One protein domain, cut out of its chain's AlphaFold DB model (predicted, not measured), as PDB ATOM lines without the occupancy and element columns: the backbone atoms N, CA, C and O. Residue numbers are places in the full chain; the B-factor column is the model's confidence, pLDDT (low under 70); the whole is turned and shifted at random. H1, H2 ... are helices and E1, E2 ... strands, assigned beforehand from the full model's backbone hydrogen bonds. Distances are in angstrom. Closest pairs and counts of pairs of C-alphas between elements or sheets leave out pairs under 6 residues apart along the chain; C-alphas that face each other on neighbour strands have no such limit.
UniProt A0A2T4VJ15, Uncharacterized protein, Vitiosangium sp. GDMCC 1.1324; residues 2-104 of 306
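AT A GLANCE: This is residues 2 to 104 of the 306 residues of an uncharacterized protein of Vitiosangium sp. GDMCC 1.1324 (UniProt A0A2T4VJ15). A small head, a three-stranded sheet with the short helix H1 over one face, has one long straight helix, H2, running out from it as an arm. Residues 79 to 104 of H2 stick out free and make the length of the whole, while residues 2 to 19, with no named element, run before the sheet. The printed part has 103 residues, with two named helices and three named strands in the order E1, H1, E2, E3, H2; the sheet has the order E1, E2, E3 and is mixed, and the class is mixed, helices and strands. The whole is only just extended, close to loose, with a radius of gyration of the C-alphas of 19.6 A and spans of 65 by 37 by 20 A.

IN THESE COORDINATES: After residues 2 to 19, E1 is residues 20 to 27, beginning at C-alpha 20 at (-42.799, -34.306, -29.056), 16.2 A long, and it bends by 78 degrees at residue 24. H1, residues 30 to 39, is 14.3 A long. E2, residues 48 to 54, is 18.4 A long, and E3, residues 59 to 62, is 9.8 A long. H2, residues 71 to 104, runs 48.8 A from C-alpha 71 at (-33.167, -31.893, -19.310) to C-alpha 104 at (0.627, -61.894, -0.926).

HOW THE PARTS SIT: In the sheet, E1 and E3 are edge strands and E2 is the inner one. E1 and E2 are parallel, at 24 degrees, with N 22 and O 49 within hydrogen-bond range at 2.8 A, and N 53 and O 27 at 2.9 A. E2 and E3 form an antiparallel hairpin, at 160 degrees, with N 52 and O 61 at 2.8 A. E1, H1 and E2 form a strand-helix-strand unit, two parallel neighbour strands with a helix between them in the chain, and its crossover is right-handed. H1 is on the sheet at a height of 8.9 A, giving two layers, a helix on one face of a sheet. H1 lies over E1 and E2 and runs slantwise to the strands, at 40 degrees to E1 on the local plane. The closest C-alphas of H1 and E2 are those of Arg 30 and Tyr 52, 5.6 A apart. H2 is not on the sheet, and it is apart from E1, H1 and E2. In H1 and H2 every O i to N i+4 pair is within hydrogen-bond range.

THE WHOLE: The two C-alphas farthest apart, those of Ser 25 and Val 104, are 66.0 A apart. Without the free residues 79 to 104, the body of 77 residues spans 40 by 27 by 19 A. The printed part has no cut. The links E1 to H1 and E2 to E3 are tight, H1 to E2 and E3 to H2 are short, and no link is long. The mean pLDDT of the printed part is 82.7, and it is under 70 in residues 2 to 3, 41 to 44 and 93 to 104.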
ATOM      1  N   PRO A   2     -39.879 -30.543   2.947       56.00
ATOM      2  CA  PRO A   2     -40.694 -31.126   1.885       56.00
ATOM      3  C   PRO A   2     -40.197 -32.554   1.617       56.00
ATOM      4  O   PRO A   2     -38.993 -32.782   1.524       56.00
ATOM      5  N   LEU A   3     -41.119 -33.518   1.586       56.09
ATOM      6  CA  LEU A   3     -40.801 -34.917   1.301       56.09
ATOM      7  C   LEU A   3     -40.179 -35.027  -0.101       56.09
ATOM      8  O   LEU A   3     -40.670 -34.362  -1.019       56.09
ATOM      9  N   PRO A   4     -39.120 -35.839  -0.288       74.31
ATOM     10  CA  PRO A   4     -38.521 -36.031  -1.601       74.31
ATOM     11  C   PRO A   4     -39.548 -36.649  -2.554       74.31
ATOM     12  O   PRO A   4     -40.246 -37.604  -2.213       74.31
ATOM     13  N   VAL A   5     -39.642 -36.092  -3.760       77.50
ATOM     14  CA  VAL A   5     -40.480 -36.646  -4.826       77.50
ATOM     15  C   VAL A   5     -39.726 -37.820  -5.437       77.50
ATOM     16  O   VAL A   5     -38.694 -37.631  -6.078       77.50
ATOM     17  N   LEU A   6     -40.224 -39.034  -5.216       83.44
ATOM     18  CA  LEU A   6     -39.648 -40.247  -5.788       83.44
ATOM     19  C   LEU A   6     -40.131 -40.423  -7.229       83.44
ATOM     20  O   LEU A   6     -41.334 -40.454  -7.490       83.44
ATOM     21  N   VAL A   7     -39.183 -40.555  -8.155       85.38
ATOM     22  CA  VAL A   7     -39.449 -40.863  -9.564       85.38
ATOM     23  C   VAL A   7     -39.084 -42.331  -9.805       85.38
ATOM     24  O   VAL A   7     -37.911 -42.677  -9.657       85.38
ATOM     25  N   PRO A   8     -40.049 -43.203 -10.151       87.88
ATOM     26  CA  PRO A   8     -39.766 -44.591 -10.506       87.88
ATOM     27  C   PRO A   8     -38.816 -44.687 -11.701       87.88
ATOM     28  O   PRO A   8     -38.970 -43.945 -12.671       87.88
ATOM     29  N   GLU A   9     -37.876 -45.636 -11.679       85.06
ATOM     30  CA  GLU A   9     -36.931 -45.820 -12.793       85.06
ATOM     31  C   GLU A   9     -37.627 -46.168 -14.112       85.06
ATOM     32  O   GLU A   9     -37.157 -45.776 -15.175       85.06
ATOM     33  N   THR A  10     -38.788 -46.826 -14.054       90.38
ATOM     34  CA  THR A  10     -39.629 -47.132 -15.223       90.38
ATOM     35  C   THR A  10     -40.173 -45.886 -15.922       90.38
ATOM     36  O   THR A  10     -40.669 -45.981 -17.039       90.38
ATOM     37  N   HIS A  11     -40.109 -44.718 -15.278       91.38
ATOM     38  CA  HIS A  11     -40.513 -43.442 -15.862       91.38
ATOM     39  C   HIS A  11     -39.322 -42.679 -16.447       91.38
ATOM     40  O   HIS A  11     -39.511 -41.565 -16.924       91.38
ATOM     41  N   VAL A  12     -38.104 -43.223 -16.386       92.19
ATOM     42  CA  VAL A  12     -36.881 -42.528 -16.785       92.19
ATOM     43  C   VAL A  12     -36.272 -43.201 -18.010       92.19
ATOM     44  O   VAL A  12     -35.840 -44.347 -17.950       92.19
ATOM     45  N   ASP A  13     -36.137 -42.446 -19.095       92.69
ATOM     46  CA  ASP A  13     -35.342 -42.832 -20.259       92.69
ATOM     47  C   ASP A  13     -34.230 -41.802 -20.468       92.69
ATOM     48  O   ASP A  13     -34.413 -40.735 -21.057       92.69
ATOM     49  N   LEU A  14     -33.037 -42.121 -19.966       90.06
ATOM     50  CA  LEU A  14     -31.879 -41.247 -20.123       90.06
ATOM     51  C   LEU A  14     -31.286 -41.299 -21.535       90.06
ATOM     52  O   LEU A  14     -30.394 -40.504 -21.804       90.06
ATOM     53  N   GLY A  15     -31.718 -42.198 -22.421       88.94
ATOM     54  CA  GLY A  15     -31.267 -42.273 -23.812       88.94
ATOM     55  C   GLY A  15     -32.048 -41.354 -24.752       88.94
ATOM     56  O   GLY A  15     -31.509 -40.925 -25.771       88.94
ATOM     57  N   LEU A  16     -33.285 -41.003 -24.396       89.69
ATOM     58  CA  LEU A  16     -34.172 -40.234 -25.262       89.69
ATOM     59  C   LEU A  16     -33.811 -38.738 -25.321       89.69
ATOM     60  O   LEU A  16     -34.029 -37.977 -24.377       89.69
ATOM     61  N   THR A  17     -33.278 -38.296 -26.461       89.12
ATOM     62  CA  THR A  17     -32.815 -36.912 -26.680       89.12
ATOM     63  C   THR A  17     -33.768 -36.041 -27.496       89.12
ATOM     64  O   THR A  17     -33.575 -34.829 -27.535       89.12
ATOM     65  N   SER A  18     -34.801 -36.627 -28.105       87.38
ATOM     66  CA  SER A  18     -35.848 -35.914 -28.840       87.38
ATOM     67  C   SER A  18     -37.206 -36.544 -28.552       87.38
ATOM     68  O   SER A  18     -37.318 -37.770 -28.544       87.38
ATOM     69  N   ALA A  19     -38.217 -35.719 -28.287       90.75
ATOM     70  CA  ALA A  19     -39.589 -36.155 -28.083       90.75
ATOM     71  C   ALA A  19     -40.557 -34.991 -28.312       90.75
ATOM     72  O   ALA A  19     -40.243 -33.852 -27.961       90.75
ATOM     73  N   ASP A  20     -41.750 -35.295 -28.812       90.94
ATOM     74  CA  ASP A  20     -42.799 -34.306 -29.056       90.94
ATOM     75  C   ASP A  20     -43.898 -34.390 -27.996       90.94
ATOM     76  O   ASP A  20     -44.292 -35.476 -27.559       90.94
ATOM     77  N   ALA A  21     -44.427 -33.238 -27.587       91.25
ATOM     78  CA  ALA A  21     -45.611 -33.217 -26.740       91.25
ATOM     79  C   ALA A  21     -46.809 -33.748 -27.542       91.25
ATOM     80  O   ALA A  21     -47.036 -33.321 -28.673       91.25
ATOM     81  N   LEU A  22     -47.586 -34.661 -26.954       91.06
ATOM     82  CA  LEU A  22     -48.778 -35.221 -27.589       91.06
ATOM     83  C   LEU A  22     -49.796 -34.116 -27.914       91.06
ATOM     84  O   LEU A  22     -50.333 -34.061 -29.017       91.06
ATOM     85  N   ASN A  23     -50.045 -33.241 -26.942       90.00
ATOM     86  CA  ASN A  23     -50.885 -32.054 -27.041       90.00
ATOM     87  C   ASN A  23     -50.565 -31.100 -25.866       90.00
ATOM     88  O   ASN A  23     -49.680 -31.369 -25.052       90.00
ATOM     89  N   ALA A  24     -51.275 -29.972 -25.786       91.44
ATOM     90  CA  ALA A  24     -51.109 -28.976 -24.722       91.44
ATOM     91  C   ALA A  24     -51.921 -29.279 -23.442       91.44
ATOM     92  O   ALA A  24     -51.898 -28.483 -22.501       91.44
ATOM     93  N   SER A  25     -52.663 -30.388 -23.400       93.25
ATOM     94  CA  SER A  25     -53.520 -30.744 -22.270       93.25
ATOM     95  C   SER A  25     -52.699 -31.232 -21.077       93.25
ATOM     96  O   SER A  25     -51.676 -31.902 -21.220       93.25
ATOM     97  N   ILE A  26     -53.183 -30.907 -19.876       95.94
ATOM     98  CA  ILE A  26     -52.654 -31.434 -18.617       95.94
ATOM     99  C   ILE A  26     -53.680 -32.419 -18.057       95.94
ATOM    100  O   ILE A  26     -54.757 -32.013 -17.620       95.94
ATOM    101  N   TYR A  27     -53.335 -33.702 -18.057       95.81
ATOM    102  CA  TYR A  27     -54.205 -34.786 -17.603       95.81
ATOM    103  C   TYR A  27     -54.348 -34.798 -16.069       95.81
ATOM    104  O   TYR A  27     -53.438 -34.354 -15.354       95.81
ATOM    105  N   PRO A  28     -55.479 -35.301 -15.539       95.06
ATOM    106  CA  PRO A  28     -55.711 -35.376 -14.096       95.06
ATOM    107  C   PRO A  28     -54.728 -36.313 -13.385       95.06
ATOM    108  O   PRO A  28     -54.319 -36.024 -12.264       95.06
ATOM    109  N   ASP A  29     -54.312 -37.388 -14.051       95.19
ATOM    110  CA  ASP A  29     -53.382 -38.388 -13.545       95.19
ATOM    111  C   ASP A  29     -52.574 -39.015 -14.693       95.19
ATOM    112  O   ASP A  29     -52.767 -38.708 -15.876       95.19
ATOM    113  N   ARG A  30     -51.599 -39.849 -14.321       93.75
ATOM    114  CA  ARG A  30     -50.678 -40.480 -15.270       93.75
ATOM    115  C   ARG A  30     -51.383 -41.489 -16.171       93.75
ATOM    116  O   ARG A  30     -51.018 -41.587 -17.338       93.75
ATOM    117  N   ASP A  31     -52.354 -42.220 -15.643       95.19
ATOM    118  CA  ASP A  31     -53.010 -43.305 -16.371       95.19
ATOM    119  C   ASP A  31     -53.885 -42.735 -17.494       95.19
ATOM    120  O   ASP A  31     -53.829 -43.220 -18.622       95.19
ATOM    121  N   ALA A  32     -54.574 -41.619 -17.241       95.44
ATOM    122  CA  ALA A  32     -55.289 -40.862 -18.266       95.44
ATOM    123  C   ALA A  32     -54.354 -40.337 -19.371       95.44
ATOM    124  O   ALA A  32     -54.697 -40.400 -20.552       95.44
ATOM    125  N   ALA A  33     -53.164 -39.847 -19.005       95.44
ATOM    126  CA  ALA A  33     -52.171 -39.389 -19.977       95.44
ATOM    127  C   ALA A  33     -51.636 -40.538 -20.846       95.44
ATOM    128  O   ALA A  33     -51.455 -40.367 -22.050       95.44
ATOM    129  N   LEU A  34     -51.391 -41.710 -20.251       94.12
ATOM    130  CA  LEU A  34     -50.923 -42.889 -20.979       94.12
ATOM    131  C   LEU A  34     -51.994 -43.469 -21.905       94.12
ATOM    132  O   LEU A  34     -51.670 -43.802 -23.041       94.12
ATOM    133  N   ALA A  35     -53.252 -43.526 -21.465       94.31
ATOM    134  CA  ALA A  35     -54.354 -44.013 -22.291       94.31
ATOM    135  C   ALA A  35     -54.506 -43.192 -23.586       94.31
ATOM    136  O   ALA A  35     -54.698 -43.755 -24.664       94.31
ATOM    137  N   ASP A  36     -54.362 -41.865 -23.506       92.19
ATOM    138  CA  ASP A  36     -54.439 -41.000 -24.689       92.19
ATOM    139  C   ASP A  36     -53.181 -41.099 -25.574       92.19
ATOM    140  O   ASP A  36     -53.261 -41.063 -26.805       92.19
ATOM    141  N   MET A  37     -52.005 -41.301 -24.965       91.00
ATOM    142  CA  MET A  37     -50.774 -41.602 -25.706       91.00
ATOM    143  C   MET A  37     -50.883 -42.910 -26.498       91.00
ATOM    144  O   MET A  37     -50.451 -42.944 -27.650       91.00
ATOM    145  N   GLU A  38     -51.464 -43.960 -25.914       89.25
ATOM    146  CA  GLU A  38     -51.702 -45.243 -26.586       89.25
ATOM    147  C   GLU A  38     -52.728 -45.106 -27.716       89.25
ATOM    148  O   GLU A  38     -52.486 -45.580 -28.827       89.25
ATOM    149  N   ALA A  39     -53.829 -44.383 -27.482       85.94
ATOM    150  CA  ALA A  39     -54.835 -44.106 -28.509       85.94
ATOM    151  C   ALA A  39     -54.269 -43.290 -29.688       85.94
ATOM    152  O   ALA A  39     -54.661 -43.483 -30.839       85.94
ATOM    153  N   SER A  40     -53.308 -42.406 -29.408       79.00
ATOM    154  CA  SER A  40     -52.670 -41.515 -30.381       79.00
ATOM    155  C   SER A  40     -51.371 -42.066 -30.989       79.00
ATOM    156  O   SER A  40     -50.681 -41.348 -31.722       79.00
ATOM    157  N   ALA A  41     -51.013 -43.325 -30.708       69.12
ATOM    158  CA  ALA A  41     -49.764 -43.958 -31.148       69.12
ATOM    159  C   ALA A  41     -49.694 -44.246 -32.666       69.12
ATOM    160  O   ALA A  41     -48.700 -44.781 -33.164       69.12
ATOM    161  N   LEU A  42     -50.720 -43.877 -33.435       59.25
ATOM    162  CA  LEU A  42     -50.754 -44.066 -34.881       59.25
ATOM    163  C   LEU A  42     -49.909 -43.000 -35.603       59.25
ATOM    164  O   LEU A  42     -50.325 -41.858 -35.787       59.25
ATOM    165  N   GLY A  43     -48.730 -43.405 -36.079       58.16
ATOM    166  CA  GLY A  43     -48.120 -42.814 -37.278       58.16
ATOM    167  C   GLY A  43     -46.969 -41.823 -37.094       58.16
ATOM    168  O   GLY A  43     -46.399 -41.397 -38.095       58.16
ATOM    169  N   SER A  44     -46.555 -41.475 -35.873       58.97
ATOM    170  CA  SER A  44     -45.347 -40.665 -35.671       58.97
ATOM    171  C   SER A  44     -44.182 -41.556 -35.249       58.97
ATOM    172  O   SER A  44     -44.139 -42.006 -34.110       58.97
ATOM    173  N   GLY A  45     -43.189 -41.768 -36.116       72.12
ATOM    174  CA  GLY A  45     -41.919 -42.429 -35.756       72.12
ATOM    175  C   GLY A  45     -41.057 -41.662 -34.733       72.12
ATOM    176  O   GLY A  45     -39.873 -41.948 -34.598       72.12
ATOM    177  N   HIS A  46     -41.635 -40.674 -34.042       79.69
ATOM    178  CA  HIS A  46     -41.014 -39.850 -33.014       79.69
ATOM    179  C   HIS A  46     -41.594 -40.227 -31.652       79.69
ATOM    180  O   HIS A  46     -42.803 -40.434 -31.520       79.69
ATOM    181  N   ALA A  47     -40.735 -40.302 -30.634       88.44
ATOM    182  CA  ALA A  47     -41.181 -40.511 -29.265       88.44
ATOM    183  C   ALA A  47     -42.078 -39.349 -28.822       88.44
ATOM    184  O   ALA A  47     -41.801 -38.188 -29.123       88.44
ATOM    185  N   ARG A  48     -43.146 -39.660 -28.090       91.69
ATOM    186  CA  ARG A  48     -44.107 -38.672 -27.595       91.69
ATOM    187  C   ARG A  48     -44.197 -38.697 -26.081       91.69
ATOM    188  O   ARG A  48     -43.927 -39.721 -25.457       91.69
ATOM    189  N   TYR A  49     -44.603 -37.578 -25.499       94.19
ATOM    190  CA  TYR A  49     -44.865 -37.459 -24.068       94.19
ATOM    191  C   TYR A  49     -46.090 -36.582 -23.796       94.19
ATOM    192  O   TYR A  49     -46.491 -35.773 -24.628       94.19
ATOM    193  N   ALA A  50     -46.681 -36.735 -22.617       95.81
ATOM    194  CA  ALA A  50     -47.828 -35.955 -22.160       95.81
ATOM    195  C   ALA A  50     -47.575 -35.416 -20.746       95.81
ATOM    196  O   ALA A  50     -46.690 -35.906 -20.041       95.81
ATOM    197  N   TRP A  51     -48.346 -34.413 -20.324       95.94
ATOM    198  CA  TRP A  51     -48.223 -33.785 -19.007       95.94
ATOM    199  C   TRP A  51     -49.392 -34.164 -18.111       95.94
ATOM    200  O   TRP A  51     -50.538 -34.001 -18.503       95.94
ATOM    201  N   TYR A  52     -49.139 -34.590 -16.881       95.94
ATOM    202  CA  TYR A  52     -50.196 -34.907 -15.923       95.94
ATOM    203  C   TYR A  52     -49.965 -34.232 -14.574       95.94
ATOM    204  O   TYR A  52     -48.865 -33.774 -14.254       95.94
ATOM    205  N   ARG A  53     -51.019 -34.168 -13.760       93.62
ATOM    206  CA  ARG A  53     -50.938 -33.672 -12.387       93.62
ATOM    207  C   ARG A  53     -50.438 -34.772 -11.448       93.62
ATOM    208  O   ARG A  53     -51.139 -35.728 -11.144       93.62
ATOM    209  N   GLY A  54     -49.207 -34.628 -10.969       89.44
ATOM    210  CA  GLY A  54     -48.586 -35.516  -9.987       89.44
ATOM    211  C   GLY A  54     -48.675 -34.985  -8.554       89.44
ATOM    212  O   GLY A  54     -49.045 -33.834  -8.312       89.44
ATOM    213  N   ALA A  55     -48.296 -35.831  -7.589       87.81
ATOM    214  CA  ALA A  55     -48.173 -35.475  -6.169       87.81
ATOM    215  C   ALA A  55     -49.432 -34.798  -5.580       87.81
ATOM    216  O   ALA A  55     -49.344 -33.766  -4.910       87.81
ATOM    217  N   GLY A  56     -50.615 -35.359  -5.864       85.06
ATOM    218  CA  GLY A  56     -51.895 -34.818  -5.393       85.06
ATOM    219  C   GLY A  56     -52.236 -33.450  -5.990       85.06
ATOM    220  O   GLY A  56     -52.779 -32.597  -5.295       85.06
ATOM    221  N   GLY A  57     -51.851 -33.201  -7.246       86.75
ATOM    222  CA  GLY A  57     -52.131 -31.945  -7.951       86.75
ATOM    223  C   GLY A  57     -51.071 -30.855  -7.794       86.75
ATOM    224  O   GLY A  57     -51.189 -29.806  -8.423       86.75
ATOM    225  N   LYS A  58     -50.033 -31.091  -6.984       86.12
ATOM    226  CA  LYS A  58     -49.004 -30.092  -6.655       86.12
ATOM    227  C   LYS A  58     -47.927 -29.934  -7.724       86.12
ATOM    228  O   LYS A  58     -47.215 -28.936  -7.705       86.12
ATOM    229  N   LEU A  59     -47.783 -30.909  -8.620       87.56
ATOM    230  CA  LEU A  59     -46.758 -30.913  -9.661       87.56
ATOM    231  C   LEU A  59     -47.378 -31.177 -11.027       87.56
ATOM    232  O   LEU A  59     -48.309 -31.969 -11.146       87.56
ATOM    233  N   ILE A  60     -46.812 -30.553 -12.055       91.94
ATOM    234  CA  ILE A  60     -47.028 -30.940 -13.448       91.94
ATOM    235  C   ILE A  60     -45.829 -31.798 -13.842       91.94
ATOM    236  O   ILE A  60     -44.685 -31.370 -13.696       91.94
ATOM    237  N   VAL A  61     -46.097 -33.027 -14.264       94.12
ATOM    238  CA  VAL A  61     -45.091 -34.074 -14.448       94.12
ATOM    239  C   VAL A  61     -45.236 -34.653 -15.854       94.12
ATOM    240  O   VAL A  61     -46.367 -34.876 -16.286       94.12
ATOM    241  N   PRO A  62     -44.143 -34.883 -16.597       95.88
ATOM    242  CA  PRO A  62     -44.239 -35.567 -17.876       95.88
ATOM    243  C   PRO A  62     -44.426 -37.072 -17.656       95.88
ATOM    244  O   PRO A  62     -43.950 -37.633 -16.669       95.88
ATOM    245  N   THR A  63     -45.066 -37.757 -18.599       94.75
ATOM    246  CA  THR A  63     -45.205 -39.225 -18.568       94.75
ATOM    247  C   THR A  63     -43.862 -39.960 -18.600       94.75
ATOM    248  O   THR A  63     -43.773 -41.081 -18.093       94.75
ATOM    249  N   LEU A  64     -42.824 -39.309 -19.140       93.44
ATOM    250  CA  LEU A  64     -41.460 -39.810 -19.254       93.44
ATOM    251  C   LEU A  64     -40.444 -38.718 -18.890       93.44
ATOM    252  O   LEU A  64     -40.527 -37.597 -19.390       93.44
ATOM    253  N   PHE A  65     -39.458 -39.057 -18.067       93.81
ATOM    254  CA  PHE A  65     -38.319 -38.220 -17.704       93.81
ATOM    255  C   PHE A  65     -37.123 -38.566 -18.586       93.81
ATOM    256  O   PHE A  65     -36.560 -39.655 -18.497       93.81
ATOM    257  N   SER A  66     -36.710 -37.625 -19.424       93.06
ATOM    258  CA  SER A  66     -35.578 -37.795 -20.328       93.06
ATOM    259  C   SER A  66     -34.833 -36.476 -20.531       93.06
ATOM    260  O   SER A  66     -35.306 -35.423 -20.086       93.06
ATOM    261  N   PRO A  67     -33.666 -36.486 -21.197       91.06
ATOM    262  CA  PRO A  67     -33.045 -35.264 -21.694       91.06
ATOM    263  C   PRO A  67     -33.979 -34.399 -22.553       91.06
ATOM    264  O   PRO A  67     -33.853 -33.179 -22.511       91.06
ATOM    265  N   ALA A  68     -34.911 -35.012 -23.292       87.88
ATOM    266  CA  ALA A  68     -35.868 -34.299 -24.139       87.88
ATOM    267  C   ALA A  68     -36.982 -33.603 -23.338       87.88
ATOM    268  O   ALA A  68     -37.369 -32.485 -23.666       87.88
ATOM    269  N   THR A  69     -37.494 -34.241 -22.283       89.62
ATOM    270  CA  THR A  69     -38.668 -33.750 -21.536       89.62
ATOM    271  C   THR A  69     -38.294 -32.984 -20.269       89.62
ATOM    272  O   THR A  69     -38.950 -32.016 -19.890       89.62
ATOM    273  N   THR A  70     -37.220 -33.406 -19.598       90.06
ATOM    274  CA  THR A  70     -36.754 -32.876 -18.309       90.06
ATOM    275  C   THR A  70     -35.227 -32.784 -18.279       90.06
ATOM    276  O   THR A  70     -34.574 -33.473 -17.490       90.06
ATOM    277  N   PRO A  71     -34.615 -31.917 -19.105       78.44
ATOM    278  CA  PRO A  71     -33.167 -31.893 -19.310       78.44
ATOM    279  C   PRO A  71     -32.364 -31.718 -18.016       78.44
ATOM    280  O   PRO A  71     -31.298 -32.313 -17.866       78.44
ATOM    281  N   ARG A  72     -32.879 -30.935 -17.058       72.12
ATOM    282  CA  ARG A  72     -32.230 -30.725 -15.754       72.12
ATOM    283  C   ARG A  72     -32.285 -31.977 -14.879       72.12
ATOM    284  O   ARG A  72     -31.247 -32.429 -14.415       72.12
ATOM    285  N   ILE A  73     -33.472 -32.564 -14.710       83.06
ATOM    286  CA  ILE A  73     -33.667 -33.760 -13.876       83.06
ATOM    287  C   ILE A  73     -32.882 -34.939 -14.455       83.06
ATOM    288  O   ILE A  73     -32.148 -35.601 -13.728       83.06
ATOM    289  N   ALA A  74     -32.962 -35.157 -15.771       84.44
ATOM    290  CA  ALA A  74     -32.229 -36.222 -16.444       84.44
ATOM    291  C   ALA A  74     -30.706 -36.059 -16.314       84.44
ATOM    292  O   ALA A  74     -29.990 -37.049 -16.165       84.44
ATOM    293  N   ARG A  75     -30.198 -34.819 -16.328       76.56
ATOM    294  CA  ARG A  75     -28.777 -34.541 -16.088       76.56
ATOM    295  C   ARG A  75     -28.376 -34.870 -14.655       76.56
ATOM    296  O   ARG A  75     -27.443 -35.640 -14.480       76.56
ATOM    297  N   THR A  76     -29.115 -34.379 -13.661       81.56
ATOM    298  CA  THR A  76     -28.855 -34.702 -12.250       81.56
ATOM    299  C   THR A  76     -28.910 -36.211 -12.008       81.56
ATOM    300  O   THR A  76     -28.043 -36.758 -11.339       81.56
ATOM    301  N   MET A  77     -29.869 -36.920 -12.610       84.94
ATOM    302  CA  MET A  77     -29.936 -38.383 -12.534       84.94
ATOM    303  C   MET A  77     -28.708 -39.062 -13.158       84.94
ATOM    304  O   MET A  77     -28.218 -40.046 -12.606       84.94
ATOM    305  N   ARG A  78     -28.185 -38.558 -14.286       85.69
ATOM    306  CA  ARG A  78     -26.940 -39.073 -14.885       85.69
ATOM    307  C   ARG A  78     -25.726 -38.810 -13.999       85.69
ATOM    308  O   ARG A  78     -24.945 -39.732 -13.808       85.69
ATOM    309  N   GLU A  79     -25.587 -37.599 -13.466       83.31
ATOM    310  CA  GLU A  79     -24.491 -37.216 -12.563       83.31
ATOM    311  C   GLU A  79     -24.490 -38.112 -11.317       83.31
ATOM    312  O   GLU A  79     -23.493 -38.764 -11.028       83.31
ATOM    313  N   VAL A  80     -25.647 -38.276 -10.665       84.69
ATOM    314  CA  VAL A  80     -25.792 -39.172  -9.504       84.69
ATOM    315  C   VAL A  80     -25.456 -40.623  -9.861       84.69
ATOM    316  O   VAL A  80     -24.801 -41.311  -9.080       84.69
ATOM    317  N   ARG A  81     -25.861 -41.114 -11.043       85.25
ATOM    318  CA  ARG A  81     -25.504 -42.469 -11.503       85.25
ATOM    319  C   ARG A  81     -24.002 -42.622 -11.749       85.25
ATOM    320  O   ARG A  81     -23.456 -43.679 -11.439       85.25
ATOM    321  N   GLN A  82     -23.341 -41.603 -12.292       81.44
ATOM    322  CA  GLN A  82     -21.892 -41.602 -12.505       81.44
ATOM    323  C   GLN A  82     -21.140 -41.590 -11.173       81.44
ATOM    324  O   GLN A  82     -20.286 -42.449 -10.961       81.44
ATOM    325  N   ASP A  83     -21.524 -40.712 -10.247       81.06
ATOM    326  CA  ASP A  83     -20.935 -40.638  -8.909       81.06
ATOM    327  C   ASP A  83     -21.105 -41.954  -8.142       81.06
ATOM    328  O   ASP A  83     -20.162 -42.452  -7.515       81.06
ATOM    329  N   LEU A  84     -22.291 -42.567  -8.231       82.00
ATOM    330  CA  LEU A  84     -22.551 -43.874  -7.635       82.00
ATOM    331  C   LEU A  84     -21.662 -44.953  -8.266       82.00
ATOM    332  O   LEU A  84     -21.044 -45.731  -7.542       82.00
ATOM    333  N   ALA A  85     -21.546 -44.984  -9.597       78.94
ATOM    334  CA  ALA A  85     -20.697 -45.946 -10.294       78.94
ATOM    335  C   ALA A  85     -19.214 -45.790  -9.917       78.94
ATOM    336  O   ALA A  85     -18.541 -46.786  -9.652       78.94
ATOM    337  N   GLU A  86     -18.703 -44.561  -9.833       82.25
ATOM    338  CA  GLU A  86     -17.328 -44.291  -9.398       82.25
ATOM    339  C   GLU A  86     -17.081 -44.693  -7.943       82.25
ATOM    340  O   GLU A  86     -16.000 -45.183  -7.603       82.25
ATOM    341  N   THR A  87     -18.064 -44.463  -7.073       82.62
ATOM    342  CA  THR A  87     -17.987 -44.819  -5.651       82.62
ATOM    343  C   THR A  87     -17.959 -46.333  -5.490       82.62
ATOM    344  O   THR A  87     -17.018 -46.866  -4.903       82.62
ATOM    345  N   VAL A  88     -18.898 -47.040  -6.125       82.38
ATOM    346  CA  VAL A  88     -18.953 -48.508  -6.126       82.38
ATOM    347  C   VAL A  88     -17.672 -49.100  -6.720       82.38
ATOM    348  O   VAL A  88     -17.101 -50.024  -6.146       82.38
ATOM    349  N   GLN A  89     -17.145 -48.546  -7.819       80.38
ATOM    350  CA  GLN A  89     -15.869 -48.995  -8.385       80.38
ATOM    351  C   GLN A  89     -14.681 -48.772  -7.443       80.38
ATOM    352  O   GLN A  89     -13.781 -49.611  -7.401       80.38
ATOM    353  N   ARG A  90     -14.634 -47.650  -6.713       76.81
ATOM    354  CA  ARG A  90     -13.582 -47.394  -5.720       76.81
ATOM    355  C   ARG A  90     -13.652 -48.391  -4.574       76.81
ATOM    356  O   ARG A  90     -12.625 -48.975  -4.242       76.81
ATOM    357  N   GLU A  91     -14.839 -48.635  -4.031       76.50
ATOM    358  CA  GLU A  91     -15.031 -49.618  -2.964       76.50
ATOM    359  C   GLU A  91     -14.656 -51.028  -3.428       76.50
ATOM    360  O   GLU A  91     -13.860 -51.699  -2.770       76.50
ATOM    361  N   LEU A  92     -15.107 -51.444  -4.616       75.62
ATOM    362  CA  LEU A  92     -14.716 -52.727  -5.207       75.62
ATOM    363  C   LEU A  92     -13.202 -52.835  -5.428       75.62
ATOM    364  O   LEU A  92     -12.625 -53.888  -5.155       75.62
ATOM    365  N   LYS A  93     -12.531 -51.768  -5.879       68.75
ATOM    366  CA  LYS A  93     -11.066 -51.750  -6.035       68.75
ATOM    367  C   LYS A  93     -10.344 -51.875  -4.697       68.75
ATOM    368  O   LYS A  93      -9.360 -52.606  -4.626       68.75
ATOM    369  N   VAL A  94     -10.819 -51.201  -3.649       67.06
ATOM    370  CA  VAL A  94     -10.253 -51.304  -2.293       67.06
ATOM    371  C   VAL A  94     -10.423 -52.721  -1.744       67.06
ATOM    372  O   VAL A  94      -9.457 -53.298  -1.246       67.06
ATOM    373  N   VAL A  95     -11.604 -53.323  -1.907       66.12
ATOM    374  CA  VAL A  95     -11.864 -54.714  -1.503       66.12
ATOM    375  C   VAL A  95     -10.978 -55.691  -2.284       66.12
ATOM    376  O   VAL A  95     -10.376 -56.587  -1.690       66.12
ATOM    377  N   LEU A  96     -10.824 -55.496  -3.598       64.81
ATOM    378  CA  LEU A  96      -9.955 -56.324  -4.435       64.81
ATOM    379  C   LEU A  96      -8.474 -56.183  -4.040       64.81
ATOM    380  O   LEU A  96      -7.780 -57.194  -3.921       64.81
ATOM    381  N   LEU A  97      -7.983 -54.966  -3.779       57.97
ATOM    382  CA  LEU A  97      -6.622 -54.752  -3.273       57.97
ATOM    383  C   LEU A  97      -6.422 -55.400  -1.898       57.97
ATOM    384  O   LEU A  97      -5.381 -56.014  -1.673       57.97
ATOM    385  N   GLY A  98      -7.412 -55.323  -1.007       58.09
ATOM    386  CA  GLY A  98      -7.374 -55.982   0.299       58.09
ATOM    387  C   GLY A  98      -7.287 -57.507   0.185       58.09
ATOM    388  O   GLY A  98      -6.435 -58.130   0.816       58.09
ATOM    389  N   LEU A  99      -8.098 -58.112  -0.689       60.72
ATOM    390  CA  LEU A  99      -8.083 -59.557  -0.949       60.72
ATOM    391  C   LEU A  99      -6.776 -60.030  -1.606       60.72
ATOM    392  O   LEU A  99      -6.268 -61.103  -1.276       60.72
ATOM    393  N   THR A 100      -6.206 -59.234  -2.511       57.75
ATOM    394  CA  THR A 100      -4.943 -59.579  -3.185       57.75
ATOM    395  C   THR A 100      -3.742 -59.370  -2.255       57.75
ATOM    396  O   THR A 100      -2.848 -60.214  -2.197       57.75
ATOM    397  N   GLY A 101      -3.749 -58.300  -1.454       47.81
ATOM    398  CA  GLY A 101      -2.724 -58.007  -0.449       47.81
ATOM    399  C   GLY A 101      -2.670 -59.046   0.674       47.81
ATOM    400  O   GLY A 101      -1.579 -59.466   1.063       47.81
ATOM    401  N   ALA A 102      -3.824 -59.547   1.127       51.47
ATOM    402  CA  ALA A 102      -3.889 -60.632   2.107       51.47
ATOM    403  C   ALA A 102      -3.252 -61.934   1.582       51.47
ATOM    404  O   ALA A 102      -2.509 -62.594   2.308       51.47
ATOM    405  N   LYS A 103      -3.459 -62.275   0.301       50.16
ATOM    406  CA  LYS A 103      -2.840 -63.464  -0.310       50.16
ATOM    407  C   LYS A 103      -1.327 -63.330  -0.502       50.16
ATOM    408  O   LYS A 103      -0.610 -64.315  -0.336       50.16
ATOM    409  N   VAL A 104      -0.822 -62.131  -0.803       50.16
ATOM    410  CA  VAL A 104       0.627 -61.894  -0.926       50.16
ATOM    411  C   VAL A 104       1.313 -61.949   0.444       50.16
ATOM    412  O   VAL A 104       2.339 -62.614   0.568       50.16
TER     413      VAL A 104